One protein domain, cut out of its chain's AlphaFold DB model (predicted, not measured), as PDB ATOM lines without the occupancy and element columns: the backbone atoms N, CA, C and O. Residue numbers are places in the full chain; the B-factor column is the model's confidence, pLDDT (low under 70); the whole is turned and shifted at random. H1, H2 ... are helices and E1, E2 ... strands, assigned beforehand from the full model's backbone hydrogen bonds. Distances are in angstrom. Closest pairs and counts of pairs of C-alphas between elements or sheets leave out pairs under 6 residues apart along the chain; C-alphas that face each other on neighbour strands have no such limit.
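Overview. This is residues 718 to 927 of the 929 residues of the protein "CSON010293 protein" of Culicoides sonorensis (UniProt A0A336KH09). Two lobes lie one after the other along the longest axis, each built on a strongly twisted sheet of five antiparallel strands: E1 E5 E4 E3 E2 in one, E6 E10 E9 E8 E7 in the other, the latter curled like part of a barrel. H1 and H6 bridge the lobes, each being on both sheets, while H3 covers the first sheet and H4 and H5 are on opposite faces of the second. The printed part has 210 residues, with seven named helices and ten named strands in the order H1 E1 E2 E3 H2 E4 H3 E5 E6 E7 E8 H4 E9 H5 E10 H6 H7; its class is mixed, helices and strands. It is compact, with a radius of gyration of the C-alphas of 17.3 A, and elongated, spanning 54 by 34 by 33 A.

Arrangement. H1, residues 718 to 729, is on the sheet of E6, residues 817 to 822, E10, residues 899 to 906, E9, residues 870 to 875, E8, residues 840 to 844, and E7, residues 832 to 834, in that order. It lies over E6 at a height over the sheet of 9.3 A and runs along it, at 19 degrees on the local plane; the closest C-alphas, of Phe 722 and Ala 820, are 6.7 A apart. H1 is also on the sheet of E1, residues 735 to 740, E5, residues 805 to 811, E4, residues 779 to 783, E3, residues 756 to 762, and E2, residues 748 to 753, where its closest C-alphas to E1 are those of Glu 728 and Val 735, 6.2 A apart. Within hydrogen-bond range here are N 735 and O 810 between E1 and E5, 2.7 A, N 781 and O 809 between E4 and E5, 2.8 A, N 780 and O 757 between E4 and E3, 2.9 A, and N 758 and O 751 in the hairpin of E3 and E2, 2.9 A. H2, residues 768 to 772, only grazes this sheet. H3, residues 791 to 800, and H6, residues 907 to 917, make it three layers, with helices on both faces. H3 has a height over the sheet of 8.1 A; its closest C-alpha to E2 is that of Ala 791, 5.0 A from that of Trp 750. H6 only just lies over E3, with 3 C-alphas, and runs across it at 70 degrees on the local plane; on the other sheet it lies over E9 and runs along it at 25 degrees on the local plane. In that other sheet, within hydrogen-bond range are N 819 and O 902 between E6 and E10, 2.9 A, N 873 and O 903 between E9 and E10, 2.8 A, N 841 and O 870 between E8 and E9, 2.8 A, and N 833 and O 843 in the hairpin of E7 and E8, 2.9 A. H4, residues 849 to 852, and H5, residues 888 to 893, are on it, while H7, residues 923 to 926, only grazes the first sheet. In H1, H3, H5 and H6 every O i to N i+4 pair is within hydrogen-bond range; H2 has 0 of 1, but 2 of 2 O i to N i+3 pairs, and H4 and H7 are too short for an O i to N i+4 pair.

Along the chain. H1 begins at C-alpha 718, (142.186, 230.228, 97.037), and is 16.0 A long. E1 measures 16.2 A, E3 17.8 A, E5 19.2 A, H3 14.3 A and H6 14.9 A. E10 is the longest strand, 23.6 A from C-alpha 899 to C-alpha 906 at (156.316, 229.130, 114.517). H7 ends at C-alpha 926, (167.236, 229.051, 96.770).

Size, cuts and confidence. The two C-alphas farthest apart, those of Gln 802 and Asn 847, are 54.8 A apart. The printed part has no cut. The long links are H4 to E9, 17 residues, and E9 to H5, 12 residues. The mean pLDDT of the printed part is 91.1; residues 718 to 720, 885 and 896 to 897 are under 70.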
ATOM      1  N   LYS A 718     141.654 230.022  95.679       55.41
ATOM      2  CA  LYS A 718     142.186 230.228  97.037       55.41
ATOM      3  C   LYS A 718     141.591 229.270  98.083       55.41
ATOM      4  O   LYS A 718     142.321 228.825  98.963       55.41
ATOM      5  N   LEU A 719     140.295 228.938  98.005       58.97
ATOM      6  CA  LEU A 719     139.628 228.016  98.936       58.97
ATOM      7  C   LEU A 719     139.873 226.555  98.550       58.97
ATOM      8  O   LEU A 719     140.038 225.732  99.438       58.97
ATOM      9  N   ILE A 720     139.948 226.233  97.253       61.50
ATOM     10  CA  ILE A 720     140.378 224.913  96.769       61.50
ATOM     11  C   ILE A 720     141.816 224.652  97.225       61.50
ATOM     12  O   ILE A 720     142.065 223.621  97.841       61.50
ATOM     13  N   TYR A 721     142.726 225.607  97.014       70.94
ATOM     14  CA  TYR A 721     144.100 225.554  97.515       70.94
ATOM     15  C   TYR A 721     144.139 225.387  99.040       70.94
ATOM     16  O   TYR A 721     144.742 224.442  99.530       70.94
ATOM     17  N   PHE A 722     143.411 226.215  99.797       80.56
ATOM     18  CA  PHE A 722     143.289 226.097 101.257       80.56
ATOM     19  C   PHE A 722     142.748 224.732 101.716       80.56
ATOM     20  O   PHE A 722     143.296 224.143 102.641       80.56
ATOM     21  N   MET A 723     141.696 224.209 101.081       76.75
ATOM     22  CA  MET A 723     141.111 222.897 101.390       76.75
ATOM     23  C   MET A 723     142.061 221.747 101.041       76.75
ATOM     24  O   MET A 723     142.105 220.753 101.765       76.75
ATOM     25  N   HIS A 724     142.812 221.872  99.945       81.75
ATOM     26  CA  HIS A 724     143.800 220.896  99.500       81.75
ATOM     27  C   HIS A 724     145.022 220.887 100.425       81.75
ATOM     28  O   HIS A 724     145.285 219.865 101.052       81.75
ATOM     29  N   LEU A 725     145.667 222.039 100.629       89.62
ATOM     30  CA  LEU A 725     146.789 222.214 101.554       89.62
ATOM     31  C   LEU A 725     146.410 221.786 102.980       89.62
ATOM     32  O   LEU A 725     147.138 221.031 103.615       89.62
ATOM     33  N   ARG A 726     145.226 222.164 103.480       88.19
ATOM     34  CA  ARG A 726     144.752 221.715 104.799       88.19
ATOM     35  C   ARG A 726     144.530 220.199 104.861       88.19
ATOM     36  O   ARG A 726     144.782 219.611 105.907       88.19
ATOM     37  N   ARG A 727     144.082 219.551 103.778       88.44
ATOM     38  CA  ARG A 727     143.976 218.081 103.698       88.44
ATOM     39  C   ARG A 727     145.359 217.427 103.718       88.44
ATOM     40  O   ARG A 727     145.551 216.468 104.456       88.44
ATOM     41  N   GLU A 728     146.310 217.966 102.961       92.88
ATOM     42  CA  GLU A 728     147.702 217.510 102.929       92.88
ATOM     43  C   GLU A 728     148.398 217.640 104.295       92.88
ATOM     44  O   GLU A 728     149.011 216.682 104.760       92.88
ATOM     45  N   MET A 729     148.248 218.782 104.979       93.75
ATOM     46  CA  MET A 729     148.788 219.022 106.330       93.75
ATOM     47  C   MET A 729     148.219 218.057 107.383       93.75
ATOM     48  O   MET A 729     148.876 217.768 108.381       93.75
ATOM     49  N   MET A 730     146.999 217.551 107.175       88.44
ATOM     50  CA  MET A 730     146.359 216.562 108.052       88.44
ATOM     51  C   MET A 730     146.672 215.107 107.660       88.44
ATOM     52  O   MET A 730     146.228 214.197 108.359       88.44
ATOM     53  N   HIS A 731     147.414 214.848 106.574       90.94
ATOM     54  CA  HIS A 731     147.661 213.481 106.114       90.94
ATOM     55  C   HIS A 731     148.666 212.757 107.034       90.94
ATOM     56  O   HIS A 731     149.826 213.173 107.118       90.94
ATOM     57  N   PRO A 732     148.275 211.667 107.729       86.12
ATOM     58  CA  PRO A 732     149.074 211.112 108.824       86.12
ATOM     59  C   PRO A 732     150.426 210.565 108.353       86.12
ATOM     60  O   PRO A 732     151.439 210.834 108.997       86.12
ATOM     61  N   GLY A 733     150.449 209.876 107.206       87.31
ATOM     62  CA  GLY A 733     151.663 209.353 106.571       87.31
ATOM     63  C   GLY A 733     152.423 210.353 105.690       87.31
ATOM     64  O   GLY A 733     153.393 209.963 105.053       87.31
ATOM     65  N   GLY A 734     151.997 211.621 105.622       91.81
ATOM     66  CA  GLY A 734     152.554 212.614 104.695       91.81
ATOM     67  C   GLY A 734     152.098 212.437 103.238       91.81
ATOM     68  O   GLY A 734     151.475 211.444 102.871       91.81
ATOM     69  N   VAL A 735     152.366 213.442 102.411       95.06
ATOM     70  CA  VAL A 735     152.025 213.512 100.986       95.06
ATOM     71  C   VAL A 735     153.105 212.826 100.154       95.06
ATOM     72  O   VAL A 735     154.289 213.124 100.306       95.06
ATOM     73  N   ARG A 736     152.697 211.956  99.228       94.94
ATOM     74  CA  ARG A 736     153.571 211.343  98.221       94.94
ATOM     75  C   ARG A 736     153.685 212.258  96.999       94.94
ATOM     76  O   ARG A 736     152.710 212.448  96.279       94.94
ATOM     77  N   LEU A 737     154.879 212.783  96.744       95.00
ATOM     78  CA  LEU A 737     155.222 213.520  95.528       95.00
ATOM     79  C   LEU A 737     155.984 212.612  94.554       95.00
ATOM     80  O   LEU A 737     156.806 211.793  94.969       95.00
ATOM     81  N   GLN A 738     155.751 212.794  93.255       94.31
ATOM     82  CA  GLN A 738     156.590 212.246  92.186       94.31
ATOM     83  C   GLN A 738     157.134 213.406  91.358       94.31
ATOM     84  O   GLN A 738     156.411 214.026  90.578       94.31
ATOM     85  N   LEU A 739     158.410 213.725  91.552       93.31
ATOM     86  CA  LEU A 739     159.073 214.864  90.920       93.31
ATOM     87  C   LEU A 739     160.166 214.366  89.977       93.31
ATOM     88  O   LEU A 739     160.806 213.352  90.241       93.31
ATOM     89  N   ARG A 740     160.406 215.058  88.860       92.81
ATOM     90  CA  ARG A 740     161.485 214.676  87.935       92.81
ATOM     91  C   ARG A 740     162.835 214.778  88.650       92.81
ATOM     92  O   ARG A 740     163.130 215.791  89.282       92.81
ATOM     93  N   ARG A 741     163.693 213.764  88.508       93.38
ATOM     94  CA  ARG A 741     164.987 213.683  89.211       93.38
ATOM     95  C   ARG A 741     165.892 214.882  88.929       93.38
ATOM     96  O   ARG A 741     166.491 215.431  89.854       93.38
ATOM     97  N   LYS A 742     165.925 215.326  87.667       91.94
ATOM     98  CA  LYS A 742     166.667 216.525  87.239       91.94
ATOM     99  C   LYS A 742     166.193 217.811  87.926       91.94
ATOM    100  O   LYS A 742     166.984 218.728  88.080       91.94
ATOM    101  N   ASP A 743     164.930 217.861  88.347       92.94
ATOM    102  CA  ASP A 743     164.313 219.041  88.946       92.94
ATOM    103  C   ASP A 743     164.404 219.028  90.482       92.94
ATOM    104  O   ASP A 743     164.011 220.001  91.116       92.94
ATOM    105  N   CYS A 744     164.974 217.972  91.086       93.44
ATOM    106  CA  CYS A 744     165.204 217.838  92.538       93.44
ATOM    107  C   CYS A 744     166.690 217.870  92.944       93.44
ATOM    108  O   CYS A 744     167.028 218.150  94.097       93.44
ATOM    109  N   CYS A 745     167.594 217.509  92.028       91.56
ATOM    110  CA  CYS A 745     169.005 217.285  92.332       91.56
ATOM    111  C   CYS A 745     169.785 218.605  92.452       91.56
ATOM    112  O   CYS A 745     170.218 219.169  91.453       91.56
ATOM    113  N   GLY A 746     170.011 219.076  93.684       91.25
ATOM    114  CA  GLY A 746     170.727 220.334  93.952       91.25
ATOM    115  C   GLY A 746     169.883 221.601  93.753       91.25
ATOM    116  O   GLY A 746     170.387 222.705  93.937       91.25
ATOM    117  N   SER A 747     168.601 221.442  93.419       95.44
ATOM    118  CA  SER A 747     167.618 222.512  93.221       95.44
ATOM    119  C   SER A 747     166.816 222.862  94.477       95.44
ATOM    120  O   SER A 747     166.261 223.957  94.555       95.44
ATOM    121  N   ILE A 748     166.761 221.965  95.467       97.19
ATOM    122  CA  ILE A 748     165.992 222.120  96.712       97.19
ATOM    123  C   ILE A 748     166.954 222.333  97.889       97.19
ATOM    124  O   ILE A 748     167.908 221.571  98.066       97.19
ATOM    125  N   ALA A 749     166.692 223.346  98.718       97.12
ATOM    126  CA  ALA A 749     167.461 223.627  99.928       97.12
ATOM    127  C   ALA A 749     166.999 222.737 101.090       97.12
ATOM    128  O   ALA A 749     166.228 223.162 101.955       97.12
ATOM    129  N   TRP A 750     167.491 221.497 101.099       97.06
ATOM    130  CA  TRP A 750     167.384 220.583 102.236       97.06
ATOM    131  C   TRP A 750     168.252 221.058 103.401       97.06
ATOM    132  O   TRP A 750     169.433 221.355 103.206       97.06
ATOM    133  N   ILE A 751     167.692 221.095 104.611       96.75
ATOM    134  CA  ILE A 751     168.418 221.479 105.830       96.75
ATOM    135  C   ILE A 751     168.037 220.628 107.046       96.75
ATOM    136  O   ILE A 751     166.885 220.230 107.209       96.75
ATOM    137  N   ASP A 752     169.008 220.420 107.934       96.31
ATOM    138  CA  ASP A 752     168.840 219.651 109.168       96.31
ATOM    139  C   ASP A 752     168.407 220.548 110.340       96.31
ATOM    140  O   ASP A 752     169.094 221.514 110.710       96.31
ATOM    141  N   ALA A 753     167.258 220.240 110.946       94.31
ATOM    142  CA  ALA A 753     166.713 220.955 112.101       94.31
ATOM    143  C   ALA A 753     165.762 220.064 112.920       94.31
ATOM    144  O   ALA A 753     165.059 219.233 112.360       94.31
ATOM    145  N   PHE A 754     165.714 220.248 114.245       94.00
ATOM    146  CA  PHE A 754     164.746 219.581 115.141       94.00
ATOM    147  C   PHE A 754     164.620 218.050 114.952       94.00
ATOM    148  O   PHE A 754     163.528 217.499 115.042       94.00
ATOM    149  N   GLY A 755     165.729 217.362 114.656       92.56
ATOM    150  CA  GLY A 755     165.743 215.908 114.436       92.56
ATOM    151  C   GLY A 755     165.185 215.434 113.086       92.56
ATOM    152  O   GLY A 755     164.917 214.248 112.937       92.56
ATOM    153  N   GLY A 756     165.009 216.323 112.102       95.00
ATOM    154  CA  GLY A 756     164.541 215.969 110.760       95.00
ATOM    155  C   GLY A 756     165.060 216.890 109.652       95.00
ATOM    156  O   GLY A 756     165.799 217.848 109.903       95.00
ATOM    157  N   VAL A 757     164.649 216.590 108.418       97.94
ATOM    158  CA  VAL A 757     165.074 217.288 107.197       97.94
ATOM    159  C   VAL A 757     163.936 218.143 106.648       97.94
ATOM    160  O   VAL A 757     162.809 217.668 106.514       97.94
ATOM    161  N   TRP A 758     164.231 219.399 106.311       97.81
ATOM    162  CA  TRP A 758     163.226 220.413 105.975       97.81
ATOM    163  C   TRP A 758     163.519 221.115 104.648       97.81
ATOM    164  O   TRP A 758     164.681 221.308 104.287       97.81
ATOM    165  N   VAL A 759     162.464 221.559 103.959       97.94
ATOM    166  CA  VAL A 759     162.540 222.486 102.821       97.94
ATOM    167  C   VAL A 759     162.707 223.917 103.340       97.94
ATOM    168  O   VAL A 759     161.787 224.487 103.933       97.94
ATOM    169  N   ALA A 760     163.863 224.530 103.082       96.94
ATOM    170  CA  ALA A 760     164.093 225.955 103.349       96.94
ATOM    171  C   ALA A 760     163.762 226.876 102.162       96.94
ATOM    172  O   ALA A 760     163.628 228.086 102.345       96.94
ATOM    173  N   GLY A 761     163.679 226.317 100.954       96.50
ATOM    174  CA  GLY A 761     163.536 227.038  99.689       96.50
ATOM    175  C   GLY A 761     163.988 226.179  98.504       96.50
ATOM    176  O   GLY A 761     164.352 225.012  98.675       96.50
ATOM    177  N   TRP A 762     163.961 226.739  97.299       96.75
ATOM    178  CA  TRP A 762     164.358 226.057  96.063       96.75
ATOM    179  C   TRP A 762     164.737 227.061  94.968       96.75
ATOM    180  O   TRP A 762     164.356 228.230  95.023       96.75
ATOM    181  N   LYS A 763     165.466 226.594  93.948       95.25
ATOM    182  CA  LYS A 763     165.864 227.351  92.750       95.25
ATOM    183  C   LYS A 763     164.661 227.645  91.843       95.25
ATOM    184  O   LYS A 763     164.523 227.079  90.762       95.25
ATOM    185  N   GLN A 764     163.770 228.530  92.290       92.12
ATOM    186  CA  GLN A 764     162.471 228.823  91.664       92.12
ATOM    187  C   GLN A 764     162.569 229.272  90.196       92.12
ATOM    188  O   GLN A 764     161.677 228.956  89.414       92.12
ATOM    189  N   LYS A 765     163.647 229.971  89.808       89.25
ATOM    190  CA  LYS A 765     163.871 230.408  88.417       89.25
ATOM    191  C   LYS A 765     164.309 229.272  87.485       89.25
ATOM    192  O   LYS A 765     163.888 229.247  86.338       89.25
ATOM    193  N   GLU A 766     165.134 228.345  87.971       91.31
ATOM    194  CA  GLU A 766     165.633 227.202  87.184       91.31
ATOM    195  C   GLU A 766     164.607 226.059  87.132       91.31
ATOM    196  O   GLU A 766     164.452 225.405  86.103       91.31
ATOM    197  N   HIS A 767     163.867 225.843  88.225       91.06
ATOM    198  CA  HIS A 767     162.907 224.745  88.372       91.06
ATOM    199  C   HIS A 767     161.540 225.250  88.876       91.06
ATOM    200  O   HIS A 767     161.129 224.925  89.996       91.06
ATOM    201  N   PRO A 768     160.788 226.016  88.061       87.38
ATOM    202  CA  PRO A 768     159.496 226.586  88.461       87.38
ATOM    203  C   PRO A 768     158.438 225.527  88.807       87.38
ATOM    204  O   PRO A 768     157.510 225.819  89.554       87.38
ATOM    205  N   VAL A 769     158.591 224.278  88.347       86.75
ATOM    206  CA  VAL A 769     157.713 223.153  88.725       86.75
ATOM    207  C   VAL A 769     157.663 222.913  90.242       86.75
ATOM    208  O   VAL A 769     156.619 222.525  90.762       86.75
ATOM    209  N   LEU A 770     158.751 223.203  90.966       92.12
ATOM    210  CA  LEU A 770     158.831 223.023  92.419       92.12
ATOM    211  C   LEU A 770     157.889 223.957  93.190       92.12
ATOM    212  O   LEU A 770     157.412 223.578  94.255       92.12
ATOM    213  N   TYR A 771     157.566 225.129  92.628       86.94
ATOM    214  CA  TYR A 771     156.648 226.106  93.226       86.94
ATOM    215  C   TYR A 771     155.255 225.512  93.494       86.94
ATOM    216  O   TYR A 771     154.623 225.839  94.490       86.94
ATOM    217  N   ASN A 772     154.784 224.613  92.625       83.75
ATOM    218  CA  ASN A 772     153.481 223.956  92.770       83.75
ATOM    219  C   ASN A 772     153.540 222.670  93.619       83.75
ATOM    220  O   ASN A 772     152.517 222.013  93.792       83.75
ATOM    221  N   ALA A 773     154.724 222.271  94.097       89.88
ATOM    222  CA  ALA A 773     154.954 220.973  94.733       89.88
ATOM    223  C   ALA A 773     155.454 221.064  96.182       89.88
ATOM    224  O   ALA A 773     155.151 220.173  96.980       89.88
ATOM    225  N   LEU A 774     156.212 222.108  96.525       95.31
ATOM    226  CA  LEU A 774     156.887 222.281  97.812       95.31
ATOM    227  C   LEU A 774     156.441 223.573  98.499       95.31
ATOM    228  O   LEU A 774     156.267 224.598  97.848       95.31
ATOM    229  N   HIS A 775     156.317 223.523  99.821       96.12
ATOM    230  CA  HIS A 775     156.060 224.681 100.677       96.12
ATOM    231  C   HIS A 775     157.267 224.871 101.616       96.12
ATOM    232  O   HIS A 775     157.973 223.912 101.947       96.12
ATOM    233  N   ILE A 776     157.553 226.101 102.056       97.19
ATOM    234  CA  ILE A 776     158.616 226.318 103.057       97.19
ATOM    235  C   ILE A 776     158.189 225.659 104.374       97.19
ATOM    236  O   ILE A 776     157.055 225.833 104.809       97.19
ATOM    237  N   GLY A 777     159.098 224.941 105.035       96.62
ATOM    238  CA  GLY A 777     158.785 224.216 106.270       96.62
ATOM    239  C   GLY A 777     158.123 222.854 106.046       96.62
ATOM    240  O   GLY A 777     157.714 222.220 107.015       96.62
ATOM    241  N   ASP A 778     158.059 222.370 104.805       98.06
ATOM    242  CA  ASP A 778     157.780 220.965 104.511       98.06
ATOM    243  C   ASP A 778     158.876 220.051 105.081       98.06
ATOM    244  O   ASP A 778     160.068 220.323 104.917       98.06
ATOM    245  N   GLN A 779     158.472 218.958 105.732       97.69
ATOM    246  CA  GLN A 779     159.375 217.983 106.347       97.69
ATOM    247  C   GLN A 779     159.504 216.744 105.456       97.69
ATOM    248  O   GLN A 779     158.511 216.069 105.182       97.69
ATOM    249  N   LEU A 780     160.718 216.411 105.027       98.06
ATOM    250  CA  LEU A 780     160.994 215.207 104.244       98.06
ATOM    251  C   LEU A 780     161.049 213.980 105.164       98.06
ATOM    252  O   LEU A 780     161.803 213.970 106.134       98.06
ATOM    253  N   LEU A 781     160.257 212.953 104.847       97.31
ATOM    254  CA  LEU A 781     160.215 211.682 105.578       97.31
ATOM    255  C   LEU A 781     160.996 210.580 104.852       97.31
ATOM    256  O   LEU A 781     161.757 209.846 105.480       97.31
ATOM    257  N   SER A 782     160.824 210.457 103.531       97.44
ATOM    258  CA  SER A 782     161.504 209.434 102.727       97.44
ATOM    259  C   SER A 782     161.753 209.867 101.279       97.44
ATOM    260  O   SER A 782     161.070 210.745 100.744       97.44
ATOM    261  N   VAL A 783     162.734 209.223 100.642       97.56
ATOM    262  CA  VAL A 783     163.078 209.339  99.217       97.56
ATOM    263  C   VAL A 783     163.173 207.927  98.641       97.56
ATOM    264  O   VAL A 783     163.893 207.093  99.182       97.56
ATOM    265  N   ALA A 784     162.458 207.652  97.548       93.19
ATOM    266  CA  ALA A 784     162.395 206.337  96.898       93.19
ATOM    267  C   ALA A 784     162.133 205.186  97.900       93.19
ATOM    268  O   ALA A 784     162.850 204.188  97.927       93.19
ATOM    269  N   GLY A 785     161.152 205.373  98.792       92.94
ATOM    270  CA  GLY A 785     160.809 204.433  99.868       92.94
ATOM    271  C   GLY A 785     161.798 204.376 101.045       92.94
ATOM    272  O   GLY A 785     161.445 203.861 102.101       92.94
ATOM    273  N   THR A 786     163.002 204.941 100.915       96.38
ATOM    274  CA  THR A 786     164.037 204.925 101.962       96.38
ATOM    275  C   THR A 786     163.824 206.091 102.936       96.38
ATOM    276  O   THR A 786     163.772 207.237 102.477       96.38
ATOM    277  N   PRO A 787     163.685 205.858 104.257       96.44
ATOM    278  CA  PRO A 787     163.535 206.933 105.236       96.44
ATOM    279  C   PRO A 787     164.800 207.798 105.288       96.44
ATOM    280  O   PRO A 787     165.913 207.282 105.231       96.44
ATOM    281  N   VAL A 788     164.624 209.113 105.390       96.31
ATOM    282  CA  VAL A 788     165.716 210.091 105.293       96.31
ATOM    283  C   VAL A 788     166.159 210.551 106.676       96.31
ATOM    284  O   VAL A 788     165.344 210.994 107.483       96.31
ATOM    285  N   THR A 789     167.469 210.517 106.921       93.25
ATOM    286  CA  THR A 789     168.062 210.884 108.223       93.25
ATOM    287  C   THR A 789     168.770 212.240 108.240       93.25
ATOM    288  O   THR A 789     168.932 212.827 109.307       93.25
ATOM    289  N   SER A 790     169.196 212.756 107.081       97.25
ATOM    290  CA  SER A 790     169.860 214.064 106.965       97.25
ATOM    291  C   SER A 790     169.719 214.692 105.573       97.25
ATOM    292  O   SER A 790     169.428 214.013 104.587       97.25
ATOM    293  N   ALA A 791     169.971 215.994 105.453       96.25
ATOM    294  CA  ALA A 791     169.970 216.714 104.181       96.25
ATOM    295  C   ALA A 791     171.043 216.193 103.203       96.25
ATOM    296  O   ALA A 791     170.848 216.226 101.984       96.25
ATOM    297  N   ALA A 792     172.164 215.677 103.718       95.06
ATOM    298  CA  ALA A 792     173.198 215.022 102.914       95.06
ATOM    299  C   ALA A 792     172.718 213.668 102.356       95.06
ATOM    300  O   ALA A 792     172.933 213.371 101.178       95.06
ATOM    301  N   ASP A 793     172.020 212.890 103.184       95.81
ATOM    302  CA  ASP A 793     171.398 211.605 102.849       95.81
ATOM    303  C   ASP A 793     170.269 211.771 101.812       95.81
ATOM    304  O   ASP A 793     170.308 211.146 100.752       95.81
ATOM    305  N   ALA A 794     169.367 212.743 102.005       96.69
ATOM    306  CA  ALA A 794     168.353 213.138 101.017       96.69
ATOM    307  C   ALA A 794     168.968 213.397  99.629       96.69
ATOM    308  O   ALA A 794     168.554 212.831  98.616       96.69
ATOM    309  N   ASN A 795     170.019 214.221  99.590       95.81
ATOM    310  CA  ASN A 795     170.753 214.550  98.371       95.81
ATOM    311  C   ASN A 795     171.461 213.334  97.741       95.81
ATOM    312  O   ASN A 795     171.580 213.261  96.517       95.81
ATOM    313  N   LYS A 796     171.943 212.382  98.552       95.88
ATOM    314  CA  LYS A 796     172.552 211.126  98.090       95.88
ATOM    315  C   LYS A 796     171.502 210.217  97.444       95.88
ATOM    316  O   LYS A 796     171.731 209.752  96.330       95.88
ATOM    317  N   LEU A 797     170.351 210.025  98.088       96.38
ATOM    318  CA  LEU A 797     169.251 209.188  97.597       96.38
ATOM    319  C   LEU A 797     168.631 209.748  96.304       96.38
ATOM    320  O   LEU A 797     168.455 209.005  95.339       96.38
ATOM    321  N   ILE A 798     168.406 211.067  96.223       96.12
ATOM    322  CA  ILE A 798     167.927 211.744  94.998       96.12
ATOM    323  C   ILE A 798     168.895 211.524  93.821       96.12
ATOM    324  O   ILE A 798     168.450 211.316  92.691       96.12
ATOM    325  N   ARG A 799     170.215 211.540  94.065       94.75
ATOM    326  CA  ARG A 799     171.233 211.266  93.032       94.75
ATOM    327  C   ARG A 799     171.326 209.790  92.646       94.75
ATOM    328  O   ARG A 799     171.525 209.510  91.469       94.75
ATOM    329  N   ALA A 800     171.196 208.882  93.612       93.75
ATOM    330  CA  ALA A 800     171.302 207.436  93.406       93.75
ATOM    331  C   ALA A 800     170.076 206.823  92.704       93.75
ATOM    332  O   ALA A 800     170.185 205.752  92.109       93.75
ATOM    333  N   CYS A 801     168.919 207.491  92.750       91.44
ATOM    334  CA  CYS A 801     167.730 207.058  92.026       91.44
ATOM    335  C   CYS A 801     168.005 206.996  90.510       91.44
ATOM    336  O   CYS A 801     168.408 207.984  89.899       91.44
ATOM    337  N   GLN A 802     167.768 205.839  89.893       86.62
ATOM    338  CA  GLN A 802     168.006 205.632  88.456       86.62
ATOM    339  C   GLN A 802     166.835 206.120  87.583       86.62
ATOM    340  O   GLN A 802     167.007 206.361  86.390       86.62
ATOM    341  N   GLY A 803     165.649 206.304  88.173       85.81
ATOM    342  CA  GLY A 803     164.440 206.716  87.464       85.81
ATOM    343  C   GLY A 803     164.478 208.148  86.917       85.81
ATOM    344  O   GLY A 803     165.243 209.013  87.358       85.81
ATOM    345  N   LEU A 804     163.582 208.419  85.960       91.25
ATOM    346  CA  LEU A 804     163.281 209.778  85.490       91.25
ATOM    347  C   LEU A 804     162.577 210.618  86.568       91.25
ATOM    348  O   LEU A 804     162.747 211.839  86.611       91.25
ATOM    349  N   PHE A 805     161.820 209.959  87.446       93.31
ATOM    350  CA  PHE A 805     161.120 210.547  88.582       93.31
ATOM    351  C   PHE A 805     161.658 209.974  89.894       93.31
ATOM    352  O   PHE A 805     162.027 208.803  89.964       93.31
ATOM    353  N   VAL A 806     161.672 210.811  90.926       94.38
ATOM    354  CA  VAL A 806     161.966 210.460  92.311       94.38
ATOM    355  C   VAL A 806     160.661 210.543  93.090       94.38
ATOM    356  O   VAL A 806     159.966 211.559  93.063       94.38
ATOM    357  N   GLU A 807     160.336 209.459  93.784       95.56
ATOM    358  CA  GLU A 807     159.291 209.446  94.798       95.56
ATOM    359  C   GLU A 807     159.813 210.080  96.087       95.56
ATOM    360  O   GLU A 807     160.915 209.762  96.535       95.56
ATOM    361  N   MET A 808     159.017 210.949  96.700       96.62
ATOM    362  CA  MET A 808     159.335 211.593  97.973       96.62
ATOM    363  C   MET A 808     158.088 211.611  98.850       96.62
ATOM    364  O   MET A 808     157.012 211.950  98.361       96.62
ATOM    365  N   ILE A 809     158.218 211.293 100.138       97.50
ATOM    366  CA  ILE A 809     157.125 211.459 101.105       97.50
ATOM    367  C   ILE A 809     157.443 212.655 101.999       97.50
ATOM    368  O   ILE A 809     158.488 212.693 102.649       97.50
ATOM    369  N   ILE A 810     156.541 213.634 102.021       97.75
ATOM    370  CA  ILE A 810     156.679 214.894 102.755       97.75
ATOM    371  C   ILE A 810     155.524 215.054 103.740       97.75
ATOM    372  O   ILE A 810     154.358 215.049 103.350       97.75
ATOM    373  N   ARG A 811     155.814 215.287 105.022       97.56
ATOM    374  CA  ARG A 811     154.806 215.809 105.951       97.56
ATOM    375  C   ARG A 811     154.638 217.299 105.652       97.56
ATOM    376  O   ARG A 811     155.563 218.081 105.871       97.56
ATOM    377  N   ARG A 812     153.484 217.670 105.091       97.56
ATOM    378  CA  ARG A 812     153.202 219.028 104.605       97.56
ATOM    379  C   ARG A 812     153.104 220.002 105.784       97.56
ATOM    380  O   ARG A 812     152.240 219.824 106.638       97.56
ATOM    381  N   VAL A 813     153.995 220.995 105.824       96.81
ATOM    382  CA  VAL A 813     154.108 222.090 106.815       96.81
ATOM    383  C   VAL A 813     153.576 221.735 108.229       96.81
ATOM    384  O   VAL A 813     152.612 222.341 108.706       96.81
ATOM    385  N   PRO A 814     154.167 220.753 108.941       95.12
ATOM    386  CA  PRO A 814     153.529 220.057 110.068       95.12
ATOM    387  C   PRO A 814     153.248 220.914 111.309       95.12
ATOM    388  O   PRO A 814     152.389 220.553 112.112       95.12
ATOM    389  N   PHE A 815     153.958 222.032 111.476       95.12
ATOM    390  CA  PHE A 815     153.746 222.994 112.565       95.12
ATOM    391  C   PHE A 815     153.008 224.264 112.113       95.12
ATOM    392  O   PHE A 815     152.714 225.142 112.927       95.12
ATOM    393  N   GLY A 816     152.727 224.385 110.815       95.12
ATOM    394  CA  GLY A 816     152.053 225.540 110.247       95.12
ATOM    395  C   GLY A 816     150.553 225.551 110.515       95.12
ATOM    396  O   GLY A 816     149.936 224.556 110.897       95.12
ATOM    397  N   ARG A 817     149.939 226.702 110.258       94.19
ATOM    398  CA  ARG A 817     148.488 226.864 110.177       94.19
ATOM    399  C   ARG A 817     148.151 227.718 108.969       94.19
ATOM    400  O   ARG A 817     148.641 228.839 108.842       94.19
ATOM    401  N   VAL A 818     147.304 227.190 108.095       93.56
ATOM    402  CA  VAL A 818     146.740 227.948 106.979       93.56
ATOM    403  C   VAL A 818     145.367 228.491 107.378       93.56
ATOM    404  O   VAL A 818     144.574 227.790 108.008       93.56
ATOM    405  N   TYR A 819     145.084 229.736 107.005       92.00
ATOM    406  CA  TYR A 819     143.805 230.408 107.215       92.00
ATOM    407  C   TYR A 819     143.325 231.014 105.895       92.00
ATOM    408  O   TYR A 819     144.106 231.643 105.185       92.00
ATOM    409  N   ALA A 820     142.037 230.857 105.585       87.75
ATOM    410  CA  ALA A 820     141.347 231.616 104.546       87.75
ATOM    411  C   ALA A 820     140.384 232.584 105.241       87.75
ATOM    412  O   ALA A 820     139.415 232.148 105.859       87.75
ATOM    413  N   ILE A 821     140.697 233.877 105.193       86.50
ATOM    414  CA  ILE A 821     139.984 234.956 105.880       86.50
ATOM    415  C   ILE A 821     139.218 235.763 104.835       86.50
ATOM    416  O   ILE A 821     139.782 236.175 103.821       86.50
ATOM    417  N   ARG A 822     137.938 236.023 105.101       82.69
ATOM    418  CA  ARG A 822     137.100 236.886 104.267       82.69
ATOM    419  C   ARG A 822     136.847 238.209 104.974       82.69
ATOM    420  O   ARG A 822     136.318 238.226 106.082       82.69
ATOM    421  N   ARG A 823     137.202 239.307 104.309       81.25
ATOM    422  CA  ARG A 823     136.825 240.668 104.691       81.25
ATOM    423  C   ARG A 823     135.336 240.914 104.426       81.25
ATOM    424  O   ARG A 823     134.772 240.432 103.445       81.25
ATOM    425  N   GLU A 824     134.724 241.732 105.265       78.06
ATOM    426  CA  GLU A 824     133.387 242.297 105.071       78.06
ATOM    427  C   GLU A 824     133.453 243.411 104.003       78.06
ATOM    428  O   GLU A 824     132.656 243.426 103.059       78.06
ATOM    429  N   LEU A 825     134.478 244.270 104.094       78.81
ATOM    430  CA  LEU A 825     134.756 245.405 103.201       78.81
ATOM    431  C   LEU A 825     136.141 245.289 102.545       78.81
ATOM    432  O   LEU A 825     137.086 244.772 103.141       78.81
ATOM    433  N   ASP A 826     136.298 245.797 101.325       74.06
ATOM    434  CA  ASP A 826     137.613 245.858 100.679       74.06
ATOM    435  C   ASP A 826     138.570 246.776 101.464       74.06
ATOM    436  O   ASP A 826     138.162 247.784 102.034       74.06
ATOM    437  N   GLY A 827     139.840 246.378 101.572       71.81
ATOM    438  CA  GLY A 827     140.834 247.070 102.405       71.81
ATOM    439  C   GLY A 827     140.716 246.847 103.923       71.81
ATOM    440  O   GLY A 827     141.599 247.288 104.656       71.81
ATOM    441  N   GLN A 828     139.697 246.132 104.425       82.81
ATOM    442  CA  GLN A 828     139.530 245.891 105.866       82.81
ATOM    443  C   GLN A 828     140.770 245.223 106.493       82.81
ATOM    444  O   GLN A 828     141.311 244.236 105.974       82.81
ATOM    445  N   CYS A 829     141.209 245.766 107.633       86.50
ATOM    446  CA  CYS A 829     142.363 245.272 108.376       86.50
ATOM    447  C   CYS A 829     142.087 243.895 108.997       86.50
ATOM    448  O   CYS A 829     141.028 243.655 109.576       86.50
ATOM    449  N   LEU A 830     143.073 242.999 108.926       90.62
ATOM    450  CA  LEU A 830     142.967 241.645 109.478       90.62
ATOM    451  C   LEU A 830     143.138 241.594 111.007       90.62
ATOM    452  O   LEU A 830     142.773 240.590 111.613       90.62
ATOM    453  N   GLY A 831     143.691 242.646 111.623       92.69
ATOM    454  CA  GLY A 831     144.022 242.688 113.055       92.69
ATOM    455  C   GLY A 831     145.331 241.991 113.439       92.69
ATOM    456  O   GLY A 831     145.492 241.589 114.585       92.69
ATOM    457  N   LEU A 832     146.266 241.831 112.499       94.56
ATOM    458  CA  LEU A 832     147.591 241.264 112.768       94.56
ATOM    459  C   LEU A 832     148.544 242.360 113.268       94.56
ATOM    460  O   LEU A 832     148.885 243.262 112.499       94.56
ATOM    461  N   ILE A 833     149.007 242.271 114.518       93.50
ATOM    462  CA  ILE A 833     150.050 243.156 115.052       93.50
ATOM    463  C   ILE A 833     151.395 242.550 114.658       93.50
ATOM    464  O   ILE A 833     151.747 241.453 115.094       93.50
ATOM    465  N   ARG A 834     152.140 243.242 113.795       92.06
ATOM    466  CA  ARG A 834     153.427 242.770 113.267       92.06
ATOM    467  C   ARG A 834     154.592 243.539 113.869       92.06
ATOM    468  O   ARG A 834     154.454 244.712 114.208       92.06
ATOM    469  N   ASP A 835     155.744 242.884 113.942       89.38
ATOM    470  CA  ASP A 835     157.017 243.549 114.219       89.38
ATOM    471  C   ASP A 835     157.385 244.410 113.000       89.38
ATOM    472  O   ASP A 835     157.840 243.897 111.973       89.38
ATOM    473  N   GLY A 836     157.065 245.705 113.058       85.50
ATOM    474  CA  GLY A 836     157.251 246.660 111.966       85.50
ATOM    475  C   GLY A 836     156.678 246.181 110.623       85.50
ATOM    476  O   GLY A 836     155.517 245.780 110.510       85.50
ATOM    477  N   ASN A 837     157.512 246.212 109.580       82.12
ATOM    478  CA  ASN A 837     157.149 245.730 108.243       82.12
ATOM    479  C   ASN A 837     157.307 244.207 108.058       82.12
ATOM    480  O   ASN A 837     156.959 243.701 106.988       82.12
ATOM    481  N   THR A 838     157.803 243.467 109.055       88.06
ATOM    482  CA  THR A 838     158.246 242.072 108.893       88.06
ATOM    483  C   THR A 838     157.110 241.060 108.688       88.06
ATOM    484  O   THR A 838     155.919 241.349 108.828       88.06
ATOM    485  N   SER A 839     157.491 239.820 108.379       91.94
ATOM    486  CA  SER A 839     156.611 238.646 108.369       91.94
ATOM    487  C   SER A 839     156.119 238.214 109.758       91.94
ATOM    488  O   SER A 839     155.243 237.356 109.841       91.94
ATOM    489  N   THR A 840     156.707 238.725 110.843       95.06
ATOM    490  CA  THR A 840     156.463 238.246 112.208       95.06
ATOM    491  C   THR A 840     155.229 238.918 112.801       95.06
ATOM    492  O   THR A 840     155.173 240.141 112.896       95.06
ATOM    493  N   ILE A 841     154.253 238.116 113.220       96.25
ATOM    494  CA  ILE A 841     153.075 238.540 113.979       96.25
ATOM    495  C   ILE A 841     153.424 238.389 115.464       96.25
ATOM    496  O   ILE A 841     153.658 237.279 115.947       96.25
ATOM    497  N   VAL A 842     153.487 239.519 116.161       95.44
ATOM    498  CA  VAL A 842     153.812 239.617 117.590       95.44
ATOM    499  C   VAL A 842     152.581 239.312 118.444       95.44
ATOM    500  O   VAL A 842     152.703 238.685 119.496       95.44
ATOM    501  N   ASP A 843     151.408 239.748 117.974       95.69
ATOM    502  CA  ASP A 843     150.116 239.591 118.644       95.69
ATOM    503  C   ASP A 843     148.951 239.708 117.630       95.69
ATOM    504  O   ASP A 843     149.141 240.092 116.469       95.69
ATOM    505  N   VAL A 844     147.728 239.379 118.046       96.06
ATOM    506  CA  VAL A 844     146.508 239.444 117.227       96.06
ATOM    507  C   VAL A 844     145.441 240.237 117.977       96.06
ATOM    508  O   VAL A 844     145.023 239.849 119.064       96.06
ATOM    509  N   VAL A 845     144.959 241.327 117.372       94.88
ATOM    510  CA  VAL A 845     143.949 242.217 117.968       94.88
ATOM    511  C   VAL A 845     142.701 241.408 118.365       94.88
ATOM    512  O   VAL A 845     142.114 240.751 117.491       94.88
ATOM    513  N   PRO A 846     142.245 241.460 119.632       93.38
ATOM    514  CA  PRO A 846     141.028 240.780 120.069       93.38
ATOM    515  C   PRO A 846     139.811 241.139 119.208       93.38
ATOM    516  O   PRO A 846     139.656 242.275 118.768       93.38
ATOM    517  N   ASN A 847     138.938 240.161 118.951       88.69
ATOM    518  CA  ASN A 847     137.717 240.301 118.141       88.69
ATOM    519  C   ASN A 847     137.904 240.790 116.683       88.69
ATOM    520  O   ASN A 847     136.906 241.038 116.000       88.69
ATOM    521  N   SER A 848     139.141 240.879 116.181       91.88
ATOM    522  CA  SER A 848     139.462 241.160 114.772       91.88
ATOM    523  C   SER A 848     139.123 239.998 113.829       91.88
ATOM    524  O   SER A 848     138.805 238.898 114.281       91.88
ATOM    525  N   LEU A 849     139.238 240.206 112.509       88.94
ATOM    526  CA  LEU A 849     139.052 239.134 111.521       88.94
ATOM    527  C   LEU A 849     139.956 237.923 111.809       88.94
ATOM    528  O   LEU A 849     139.460 236.803 111.875       88.94
ATOM    529  N   ALA A 850     141.258 238.119 112.033       92.19
ATOM    530  CA  ALA A 850     142.171 237.008 112.300       92.19
ATOM    531  C   ALA A 850     141.819 236.259 113.600       92.19
ATOM    532  O   ALA A 850     141.819 235.027 113.609       92.19
ATOM    533  N   ALA A 851     141.434 236.981 114.659       90.75
ATOM    534  CA  ALA A 851     140.972 236.374 115.908       90.75
ATOM    535  C   ALA A 851     139.669 235.570 115.714       90.75
ATOM    536  O   ALA A 851     139.595 234.414 116.125       90.75
ATOM    537  N   ARG A 852     138.663 236.137 115.023       89.19
ATOM    538  CA  ARG A 852     137.380 235.469 114.708       89.19
ATOM    539  C   ARG A 852     137.561 234.211 113.854       89.19
ATOM    540  O   ARG A 852     136.834 233.242 114.038       89.19
ATOM    541  N   PHE A 853     138.538 234.208 112.945       86.62
ATOM    542  CA  PHE A 853     138.904 233.042 112.132       86.62
ATOM    543  C   PHE A 853     139.827 232.044 112.868       86.62
ATOM    544  O   PHE A 853     140.246 231.046 112.279       86.62
ATOM    545  N   GLY A 854     140.119 232.260 114.157       90.50
ATOM    546  CA  GLY A 854     140.805 231.296 115.019       90.50
ATOM    547  C   GLY A 854     142.335 231.320 114.944       90.50
ATOM    548  O   GLY A 854     142.967 230.288 115.197       90.50
ATOM    549  N   LEU A 855     142.952 232.452 114.584       94.38
ATOM    550  CA  LEU A 855     144.391 232.665 114.765       94.38
ATOM    551  C   LEU A 855     144.673 233.065 116.228       94.38
ATOM    552  O   LEU A 855     144.263 234.153 116.634       94.38
ATOM    553  N   PRO A 856     145.360 232.231 117.032       93.88
ATOM    554  CA  PRO A 856     145.736 232.612 118.389       93.88
ATOM    555  C   PRO A 856     146.885 233.639 118.367       93.88
ATOM    556  O   PRO A 856     147.738 233.545 117.480       93.88
ATOM    557  N   PRO A 857     146.989 234.531 119.373       92.94
ATOM    558  CA  PRO A 857     148.083 235.497 119.527       92.94
ATOM    559  C   PRO A 857     149.497 234.944 119.306       92.94
ATOM    560  O   PRO A 857     150.339 235.602 118.702       92.94
ATOM    561  N   LYS A 858     149.757 233.721 119.785       95.31
ATOM    562  CA  LYS A 858     151.068 233.064 119.740       95.31
ATOM    563  C   LYS A 858     150.974 231.636 119.208       95.31
ATOM    564  O   LYS A 858     149.955 230.959 119.358       95.31
ATOM    565  N   ALA A 859     152.064 231.187 118.600       96.69
ATOM    566  CA  ALA A 859     152.313 229.800 118.247       96.69
ATOM    567  C   ALA A 859     152.793 229.010 119.475       96.69
ATOM    568  O   ALA A 859     153.317 229.594 120.424       96.69
ATOM    569  N   LYS A 860     152.694 227.679 119.420       95.94
ATOM    570  CA  LYS A 860     153.592 226.820 120.205       95.94
ATOM    571  C   LYS A 860     154.937 226.715 119.482       95.94
ATOM    572  O   LYS A 860     154.960 226.754 118.252       95.94
ATOM    573  N   THR A 861     156.022 226.574 120.233       95.94
ATOM    574  CA  THR A 861     157.339 226.174 119.708       95.94
ATOM    575  C   THR A 861     157.306 224.758 119.123       95.94
ATOM    576  O   THR A 861     156.367 223.996 119.366       95.94
ATOM    577  N   VAL A 862     158.332 224.390 118.354       94.19
ATOM    578  CA  VAL A 862     158.462 223.076 117.690       94.19
ATOM    579  C   VAL A 862     158.491 221.907 118.683       94.19
ATOM    580  O   VAL A 862     157.955 220.842 118.394       94.19
ATOM    581  N   ASP A 863     159.064 222.116 119.869       91.19
ATOM    582  CA  ASP A 863     159.052 221.157 120.984       91.19
ATOM    583  C   ASP A 863     157.691 221.069 121.712       91.19
ATOM    584  O   ASP A 863     157.477 220.182 122.536       91.19
ATOM    585  N   GLY A 864     156.757 221.982 121.422       92.00
ATOM    586  CA  GLY A 864     155.451 222.093 122.068       92.00
ATOM    587  C   GLY A 864     155.460 222.638 123.503       92.00
ATOM    588  O   GLY A 864     154.371 222.780 124.075       92.00
ATOM    589  N   LEU A 865     156.635 222.945 124.068       92.06
ATOM    590  CA  LEU A 865     156.842 223.289 125.481       92.06
ATOM    591  C   LEU A 865     156.582 224.768 125.795       92.06
ATOM    592  O   LEU A 865     156.155 225.095 126.900       92.06
ATOM    593  N   ASN A 866     156.834 225.662 124.837       95.56
ATOM    594  CA  ASN A 866     156.794 227.110 125.021       95.56
ATOM    595  C   ASN A 866     155.847 227.795 124.020       95.56
ATOM    596  O   ASN A 866     155.332 227.185 123.079       95.56
ATOM    597  N   LEU A 867     155.620 229.096 124.224       96.69
ATOM    598  CA  LEU A 867     154.916 229.957 123.273       96.69
ATOM    599  C   LEU A 867     155.895 230.873 122.539       96.69
ATOM    600  O   LEU A 867     156.791 231.456 123.144       96.69
ATOM    601  N   THR A 868     155.676 231.043 121.239       97.44
ATOM    602  CA  THR A 868     156.507 231.866 120.354       97.44
ATOM    603  C   THR A 868     155.650 232.658 119.362       97.44
ATOM    604  O   THR A 868     154.429 232.511 119.315       97.44
ATOM    605  N   PHE A 869     156.262 233.539 118.579       97.88
ATOM    606  CA  PHE A 869     155.554 234.354 117.590       97.88
ATOM    607  C   PHE A 869     155.170 233.547 116.343       97.88
ATOM    608  O   PHE A 869     155.831 232.568 115.990       97.88
ATOM    609  N   TRP A 870     154.120 233.981 115.646       97.88
ATOM    610  CA  TRP A 870     153.805 233.470 114.311       97.88
ATOM    611  C   TRP A 870     154.635 234.207 113.258       97.88
ATOM    612  O   TRP A 870     154.900 235.401 113.375       97.88
ATOM    613  N   VAL A 871     155.002 233.519 112.183       97.25
ATOM    614  CA  VAL A 871     155.639 234.107 111.001       97.25
ATOM    615  C   VAL A 871     154.818 233.752 109.774       97.25
ATOM    616  O   VAL A 871     154.615 232.574 109.484       97.25
ATOM    617  N   ILE A 872     154.350 234.765 109.045       96.19
ATOM    618  CA  ILE A 872     153.705 234.586 107.742       96.19
ATOM    619  C   ILE A 872     154.763 234.064 106.764       96.19
ATOM    620  O   ILE A 872     155.817 234.674 106.597       96.19
ATOM    621  N   THR A 873     154.473 232.937 106.125       95.56
ATOM    622  CA  THR A 873     155.339 232.305 105.116       95.56
ATOM    623  C   THR A 873     154.721 232.328 103.725       95.56
ATOM    624  O   THR A 873     155.460 232.299 102.748       95.56
ATOM    625  N   GLU A 874     153.395 232.474 103.620       93.88
ATOM    626  CA  GLU A 874     152.688 232.614 102.344       93.88
ATOM    627  C   GLU A 874     151.504 233.573 102.472       93.88
ATOM    628  O   GLU A 874     150.864 233.651 103.526       93.88
ATOM    629  N   ILE A 875     151.175 234.256 101.374       91.25
ATOM    630  CA  ILE A 875     149.956 235.060 101.218       91.25
ATOM    631  C   ILE A 875     149.320 234.709  99.869       91.25
ATOM    632  O   ILE A 875     149.997 234.724  98.844       91.25
ATOM    633  N   ASN A 876     148.015 234.428  99.846       86.94
ATOM    634  CA  ASN A 876     147.242 234.092  98.641       86.94
ATOM    635  C   ASN A 876     147.804 232.899  97.829       86.94
ATOM    636  O   ASN A 876     147.679 232.884  96.606       86.94
ATOM    637  N   GLY A 877     148.425 231.912  98.490       85.94
ATOM    638  CA  GLY A 877     149.101 230.792  97.812       85.94
ATOM    639  C   GLY A 877     150.380 231.208  97.075       85.94
ATOM    640  O   GLY A 877     150.736 230.622  96.051       85.94
ATOM    641  N   ARG A 878     151.046 232.266  97.556       88.00
ATOM    642  CA  ARG A 878     152.379 232.681  97.111       88.00
ATOM    643  C   ARG A 878     153.346 232.703  98.294       88.00
ATOM    644  O   ARG A 878     153.046 233.418  99.259       88.00
ATOM    645  N   PRO A 879     154.486 231.993  98.236       90.62
ATOM    646  CA  PRO A 879     155.502 232.069  99.272       90.62
ATOM    647  C   PRO A 879     156.071 233.481  99.399       90.62
ATOM    648  O   PRO A 879     156.063 234.279  98.459       90.62
ATOM    649  N   LEU A 880     156.527 233.793 100.607       90.69
ATOM    650  CA  LEU A 880     157.234 235.018 100.937       90.69
ATOM    651  C   LEU A 880     158.731 234.746 101.015       90.69
ATOM    652  O   LEU A 880     159.175 233.739 101.571       90.69
ATOM    653  N   ASN A 881     159.510 235.708 100.535       90.31
ATOM    654  CA  ASN A 881     160.952 235.704 100.696       90.31
ATOM    655  C   ASN A 881     161.312 235.682 102.195       90.31
ATOM    656  O   ASN A 881     160.995 236.602 102.953       90.31
ATOM    657  N   LEU A 882     162.012 234.634 102.644       88.81
ATOM    658  CA  LEU A 882     162.453 234.503 104.039       88.81
ATOM    659  C   LEU A 882     163.400 235.636 104.479       88.81
ATOM    660  O   LEU A 882     163.521 235.918 105.675       88.81
ATOM    661  N   PHE A 883     164.032 236.314 103.527       88.44
ATOM    662  CA  PHE A 883     164.842 237.515 103.700       88.44
ATOM    663  C   PHE A 883     164.191 238.705 102.969       88.44
ATOM    664  O   PHE A 883     164.864 239.427 102.230       88.44
ATOM    665  N   PHE A 884     162.872 238.854 103.160       78.12
ATOM    666  CA  PHE A 884     162.035 239.956 102.675       78.12
ATOM    667  C   PHE A 884     162.698 241.328 102.841       78.12
ATOM    668  O   PHE A 884     163.523 241.553 103.732       78.12
ATOM    669  N   LYS A 885     162.264 242.272 102.008       68.69
ATOM    670  CA  LYS A 885     162.660 243.676 102.083       68.69
ATOM    671  C   LYS A 885     161.432 244.579 102.037       68.69
ATOM    672  O   LYS A 885     160.367 244.173 101.574       68.69
ATOM    673  N   ASP A 886     161.630 245.809 102.494       75.81
ATOM    674  CA  ASP A 886     160.762 246.950 102.211       75.81
ATOM    675  C   ASP A 886     159.288 246.719 102.607       75.81
ATOM    676  O   ASP A 886     159.009 246.356 103.755       75.81
ATOM    677  N   THR A 887     158.333 246.981 101.711       82.00
ATOM    678  CA  THR A 887     156.889 246.957 102.006       82.00
ATOM    679  C   THR A 887     156.152 245.713 101.504       82.00
ATOM    680  O   THR A 887     154.978 245.557 101.830       82.00
ATOM    681  N   GLU A 888     156.821 244.782 100.810       84.62
ATOM    682  CA  GLU A 888     156.203 243.642 100.096       84.62
ATOM    683  C   GLU A 888     155.088 242.931 100.882       84.62
ATOM    684  O   GLU A 888     154.023 242.631 100.345       84.62
ATOM    685  N   ILE A 889     155.312 242.665 102.169       88.19
ATOM    686  CA  ILE A 889     154.368 241.935 103.025       88.19
ATOM    687  C   ILE A 889     153.128 242.783 103.336       88.19
ATOM    688  O   ILE A 889     152.013 242.266 103.326       88.19
ATOM    689  N   LYS A 890     153.298 244.092 103.565       86.19
ATOM    690  CA  LYS A 890     152.191 245.048 103.729       86.19
ATOM    691  C   LYS A 890     151.349 245.095 102.454       86.19
ATOM    692  O   LYS A 890     150.127 245.043 102.537       86.19
ATOM    693  N   ASP A 891     151.997 245.121 101.296       86.62
ATOM    694  CA  ASP A 891     151.326 245.317 100.012       86.62
ATOM    695  C   ASP A 891     150.642 244.025  99.530       86.62
ATOM    696  O   ASP A 891     149.492 244.057  99.090       86.62
ATOM    697  N   ARG A 892     151.261 242.850  99.742       87.56
ATOM    698  CA  ARG A 892     150.609 241.539  99.551       87.56
ATOM    699  C   ARG A 892     149.420 241.349 100.507       87.56
ATOM    700  O   ARG A 892     148.390 240.838 100.067       87.56
ATOM    701  N   LEU A 893     149.501 241.779 101.775       87.56
ATOM    702  CA  LEU A 893     148.361 241.743 102.711       87.56
ATOM    703  C   LEU A 893     147.240 242.719 102.312       87.56
ATOM    704  O   LEU A 893     146.061 242.378 102.411       87.56
ATOM    705  N   ASN A 894     147.590 243.912 101.834       83.25
ATOM    706  CA  ASN A 894     146.640 244.940 101.401       83.25
ATOM    707  C   ASN A 894     146.119 244.734  99.967       83.25
ATOM    708  O   ASN A 894     145.322 245.543  99.497       83.25
ATOM    709  N   SER A 895     146.534 243.659  99.288       74.00
ATOM    710  CA  SER A 895     146.096 243.341  97.927       74.00
ATOM    711  C   SER A 895     144.566 243.279  97.789       74.00
ATOM    712  O   SER A 895     143.842 242.910  98.724       74.00
ATOM    713  N   VAL A 896     144.095 243.694  96.607       57.62
ATOM    714  CA  VAL A 896     142.681 243.940  96.291       57.62
ATOM    715  C   VAL A 896     141.835 242.671  96.439       57.62
ATOM    716  O   VAL A 896     142.253 241.569  96.075       57.62
ATOM    717  N   GLY A 897     140.615 242.852  96.948       67.12
ATOM    718  CA  GLY A 897     139.624 241.801  97.141       67.12
ATOM    719  C   GLY A 897     139.420 241.406  98.605       67.12
ATOM    720  O   GLY A 897     140.222 241.704  99.500       67.12
ATOM    721  N   ARG A 898     138.308 240.707  98.845       78.94
ATOM    722  CA  ARG A 898     137.837 240.369 100.196       78.94
ATOM    723  C   ARG A 898     138.392 239.060 100.736       78.94
ATOM    724  O   ARG A 898     138.663 238.978 101.929       78.94
ATOM    725  N   ASP A 899     138.588 238.058  99.886       81.06
ATOM    726  CA  ASP A 899     139.113 236.754 100.297       81.06
ATOM    727  C   ASP A 899     140.650 236.745 100.233       81.06
ATOM    728  O   ASP A 899     141.236 236.846  99.149       81.06
ATOM    729  N   ILE A 900     141.311 236.586 101.383       85.94
ATOM    730  CA  ILE A 900     142.767 236.432 101.514       85.94
ATOM    731  C   ILE A 900     143.100 235.104 102.203       85.94
ATOM    732  O   ILE A 900     142.446 234.722 103.170       85.94
ATOM    733  N   SER A 901     144.129 234.396 101.736       89.62
ATOM    734  CA  SER A 901     144.713 233.284 102.497       89.62
ATOM    735  C   SER A 901     146.095 233.639 103.038       89.62
ATOM    736  O   SER A 901     146.837 234.389 102.403       89.62
ATOM    737  N   ILE A 902     146.434 233.104 104.210       93.56
ATOM    738  CA  ILE A 902     147.762 233.209 104.828       93.56
ATOM    739  C   ILE A 902     148.201 231.843 105.364       93.56
ATOM    740  O   ILE A 902     147.391 231.120 105.947       93.56
ATOM    741  N   LEU A 903     149.482 231.509 105.201       96.12
ATOM    742  CA  LEU A 903     150.140 230.408 105.913       96.12
ATOM    743  C   LEU A 903     151.057 231.005 106.981       96.12
ATOM    744  O   LEU A 903     151.959 231.781 106.659       96.12
ATOM    745  N   VAL A 904     150.849 230.633 108.244       97.50
ATOM    746  CA  VAL A 904     151.693 231.044 109.374       97.50
ATOM    747  C   VAL A 904     152.406 229.847 109.998       97.50
ATOM    748  O   VAL A 904     151.854 228.751 110.047       97.50
ATOM    749  N   GLN A 905     153.630 230.051 110.483       97.94
ATOM    750  CA  GLN A 905     154.467 229.018 111.108       97.94
ATOM    751  C   GLN A 905     155.161 229.553 112.375       97.94
ATOM    752  O   GLN A 905     155.307 230.771 112.497       97.94
ATOM    753  N   PRO A 906     155.592 228.697 113.320       98.00
ATOM    754  CA  PRO A 906     156.316 229.130 114.517       98.00
ATOM    755  C   PRO A 906     157.638 229.847 114.192       98.00
ATOM    756  O   PRO A 906     158.382 229.442 113.294       98.00
ATOM    757  N   SER A 907     157.951 230.932 114.907       97.06
ATOM    758  CA  SER A 907     159.137 231.746 114.604       97.06
ATOM    759  C   SER A 907     160.463 231.071 114.963       97.06
ATOM    760  O   SER A 907     161.479 231.396 114.350       97.06
ATOM    761  N   ASP A 908     160.475 230.112 115.890       96.94
ATOM    762  CA  ASP A 908     161.636 229.288 116.242       96.94
ATOM    763  C   ASP A 908     162.016 228.348 115.089       96.94
ATOM    764  O   ASP A 908     163.179 228.338 114.669       96.94
ATOM    765  N   LEU A 909     161.024 227.662 114.500       97.31
ATOM    766  CA  LEU A 909     161.181 226.884 113.270       97.31
ATOM    767  C   LEU A 909     161.795 227.761 112.181       97.31
ATOM    768  O   LEU A 909     162.906 227.505 111.718       97.31
ATOM    769  N   ILE A 910     161.103 228.842 111.821       97.31
ATOM    770  CA  ILE A 910     161.478 229.698 110.694       97.31
ATOM    771  C   ILE A 910     162.824 230.408 110.921       97.31
ATOM    772  O   ILE A 910     163.590 230.577 109.972       97.31
ATOM    773  N   THR A 911     163.180 230.761 112.159       96.12
ATOM    774  CA  THR A 911     164.504 231.321 112.486       96.12
ATOM    775  C   THR A 911     165.611 230.282 112.320       96.12
ATOM    776  O   THR A 911     166.658 230.587 111.738       96.12
ATOM    777  N   LYS A 912     165.384 229.031 112.744       96.94
ATOM    778  CA  LYS A 912     166.315 227.924 112.492       96.94
ATOM    779  C   LYS A 912     166.427 227.626 110.993       96.94
ATOM    780  O   LYS A 912     167.557 227.479 110.527       96.94
ATOM    781  N   LEU A 913     165.325 227.639 110.226       97.19
ATOM    782  CA  LEU A 913     165.379 227.467 108.766       97.19
ATOM    783  C   LEU A 913     166.216 228.579 108.110       97.19
ATOM    784  O   LEU A 913     167.156 228.289 107.373       97.19
ATOM    785  N   LYS A 914     165.958 229.851 108.452       96.00
ATOM    786  CA  LYS A 914     166.728 231.016 107.973       96.00
ATOM    787  C   LYS A 914     168.222 230.922 108.305       96.00
ATOM    788  O   LYS A 914     169.045 231.334 107.486       96.00
ATOM    789  N   LYS A 915     168.587 230.396 109.481       96.38
ATOM    790  CA  LYS A 915     169.991 230.217 109.893       96.38
ATOM    791  C   LYS A 915     170.692 229.112 109.095       96.38
ATOM    792  O   LYS A 915     171.788 229.360 108.604       96.38
ATOM    793  N   GLN A 916     170.066 227.943 108.929       95.88
ATOM    794  CA  GLN A 916     170.656 226.832 108.161       95.88
ATOM    795  C   GLN A 916     170.702 227.135 106.653       95.88
ATOM    796  O   GLN A 916     171.686 226.808 105.993       95.88
ATOM    797  N   LEU A 917     169.692 227.823 106.104       96.00
ATOM    798  CA  LEU A 917     169.690 228.245 104.700       96.00
ATOM    799  C   LEU A 917     170.925 229.100 104.387       96.00
ATOM    800  O   LEU A 917     171.631 228.817 103.427       96.00
ATOM    801  N   LYS A 918     171.262 230.072 105.248       95.94
ATOM    802  CA  LYS A 918     172.463 230.915 105.094       95.94
ATOM    803  C   LYS A 918     173.801 230.160 105.132       95.94
ATOM    804  O   LYS A 918     174.787 230.732 104.678       95.94
ATOM    805  N   SER A 919     173.867 228.929 105.654       93.94
ATOM    806  CA  SER A 919     175.095 228.114 105.595       93.94
ATOM    807  C   SER A 919     175.261 227.325 104.291       93.94
ATOM    808  O   SER A 919     176.334 226.779 104.050       93.94
ATOM    809  N   LEU A 920     174.237 227.271 103.430       93.38
ATOM    810  CA  LEU A 920     174.358 226.641 102.117       93.38
ATOM    811  C   LEU A 920     175.179 227.519 101.160       93.38
ATOM    812  O   LEU A 920     175.012 228.743 101.091       93.38
ATOM    813  N   ARG A 921     176.047 226.885 100.361       91.69
ATOM    814  CA  ARG A 921     176.747 227.563  99.263       91.69
ATOM    815  C   ARG A 921     175.712 228.108  98.274       91.69
ATOM    816  O   ARG A 921     174.777 227.401  97.913       91.69
ATOM    817  N   SER A 922     175.878 229.365  97.869       91.50
ATOM    818  CA  SER A 922     174.935 230.080  96.995       91.50
ATOM    819  C   SER A 922     173.484 230.096  97.507       91.50
ATOM    820  O   SER A 922     172.548 230.062  96.716       91.50
ATOM    821  N   TYR A 923     173.262 230.206  98.829       94.38
ATOM    822  CA  TYR A 923     171.912 230.200  99.428       94.38
ATOM    823  C   TYR A 923     170.908 231.182  98.793       94.38
ATOM    824  O   TYR A 923     169.702 230.969  98.888       94.38
ATOM    825  N   LYS A 924     171.400 232.261  98.163       94.75
ATOM    826  CA  LYS A 924     170.592 233.261  97.453       94.75
ATOM    827  C   LYS A 924     169.778 232.654  96.307       94.75
ATOM    828  O   LYS A 924     168.659 233.099  96.082       94.75
ATOM    829  N   ASP A 925     170.307 231.633  95.641       94.25
ATOM    830  CA  ASP A 925     169.680 230.978  94.488       94.25
ATOM    831  C   ASP A 925     168.422 230.197  94.901       94.25
ATOM    832  O   ASP A 925     167.521 229.990  94.093       94.25
ATOM    833  N   PHE A 926     168.351 229.790  96.173       95.56
ATOM    834  CA  PHE A 926     167.236 229.051  96.770       95.56
ATOM    835  C   PHE A 926     166.186 229.964  97.431       95.56
ATOM    836  O   PHE A 926     165.251 229.470  98.065       95.56
ATOM    837  N   ILE A 927     166.347 231.290  97.343       93.62
ATOM    838  CA  ILE A 927     165.370 232.250  97.863       93.62
ATOM    839  C   ILE A 927     164.173 232.305  96.912       93.62
ATOM    840  O   ILE A 927     164.305 232.682  95.749       93.62
TER     841      ILE A 927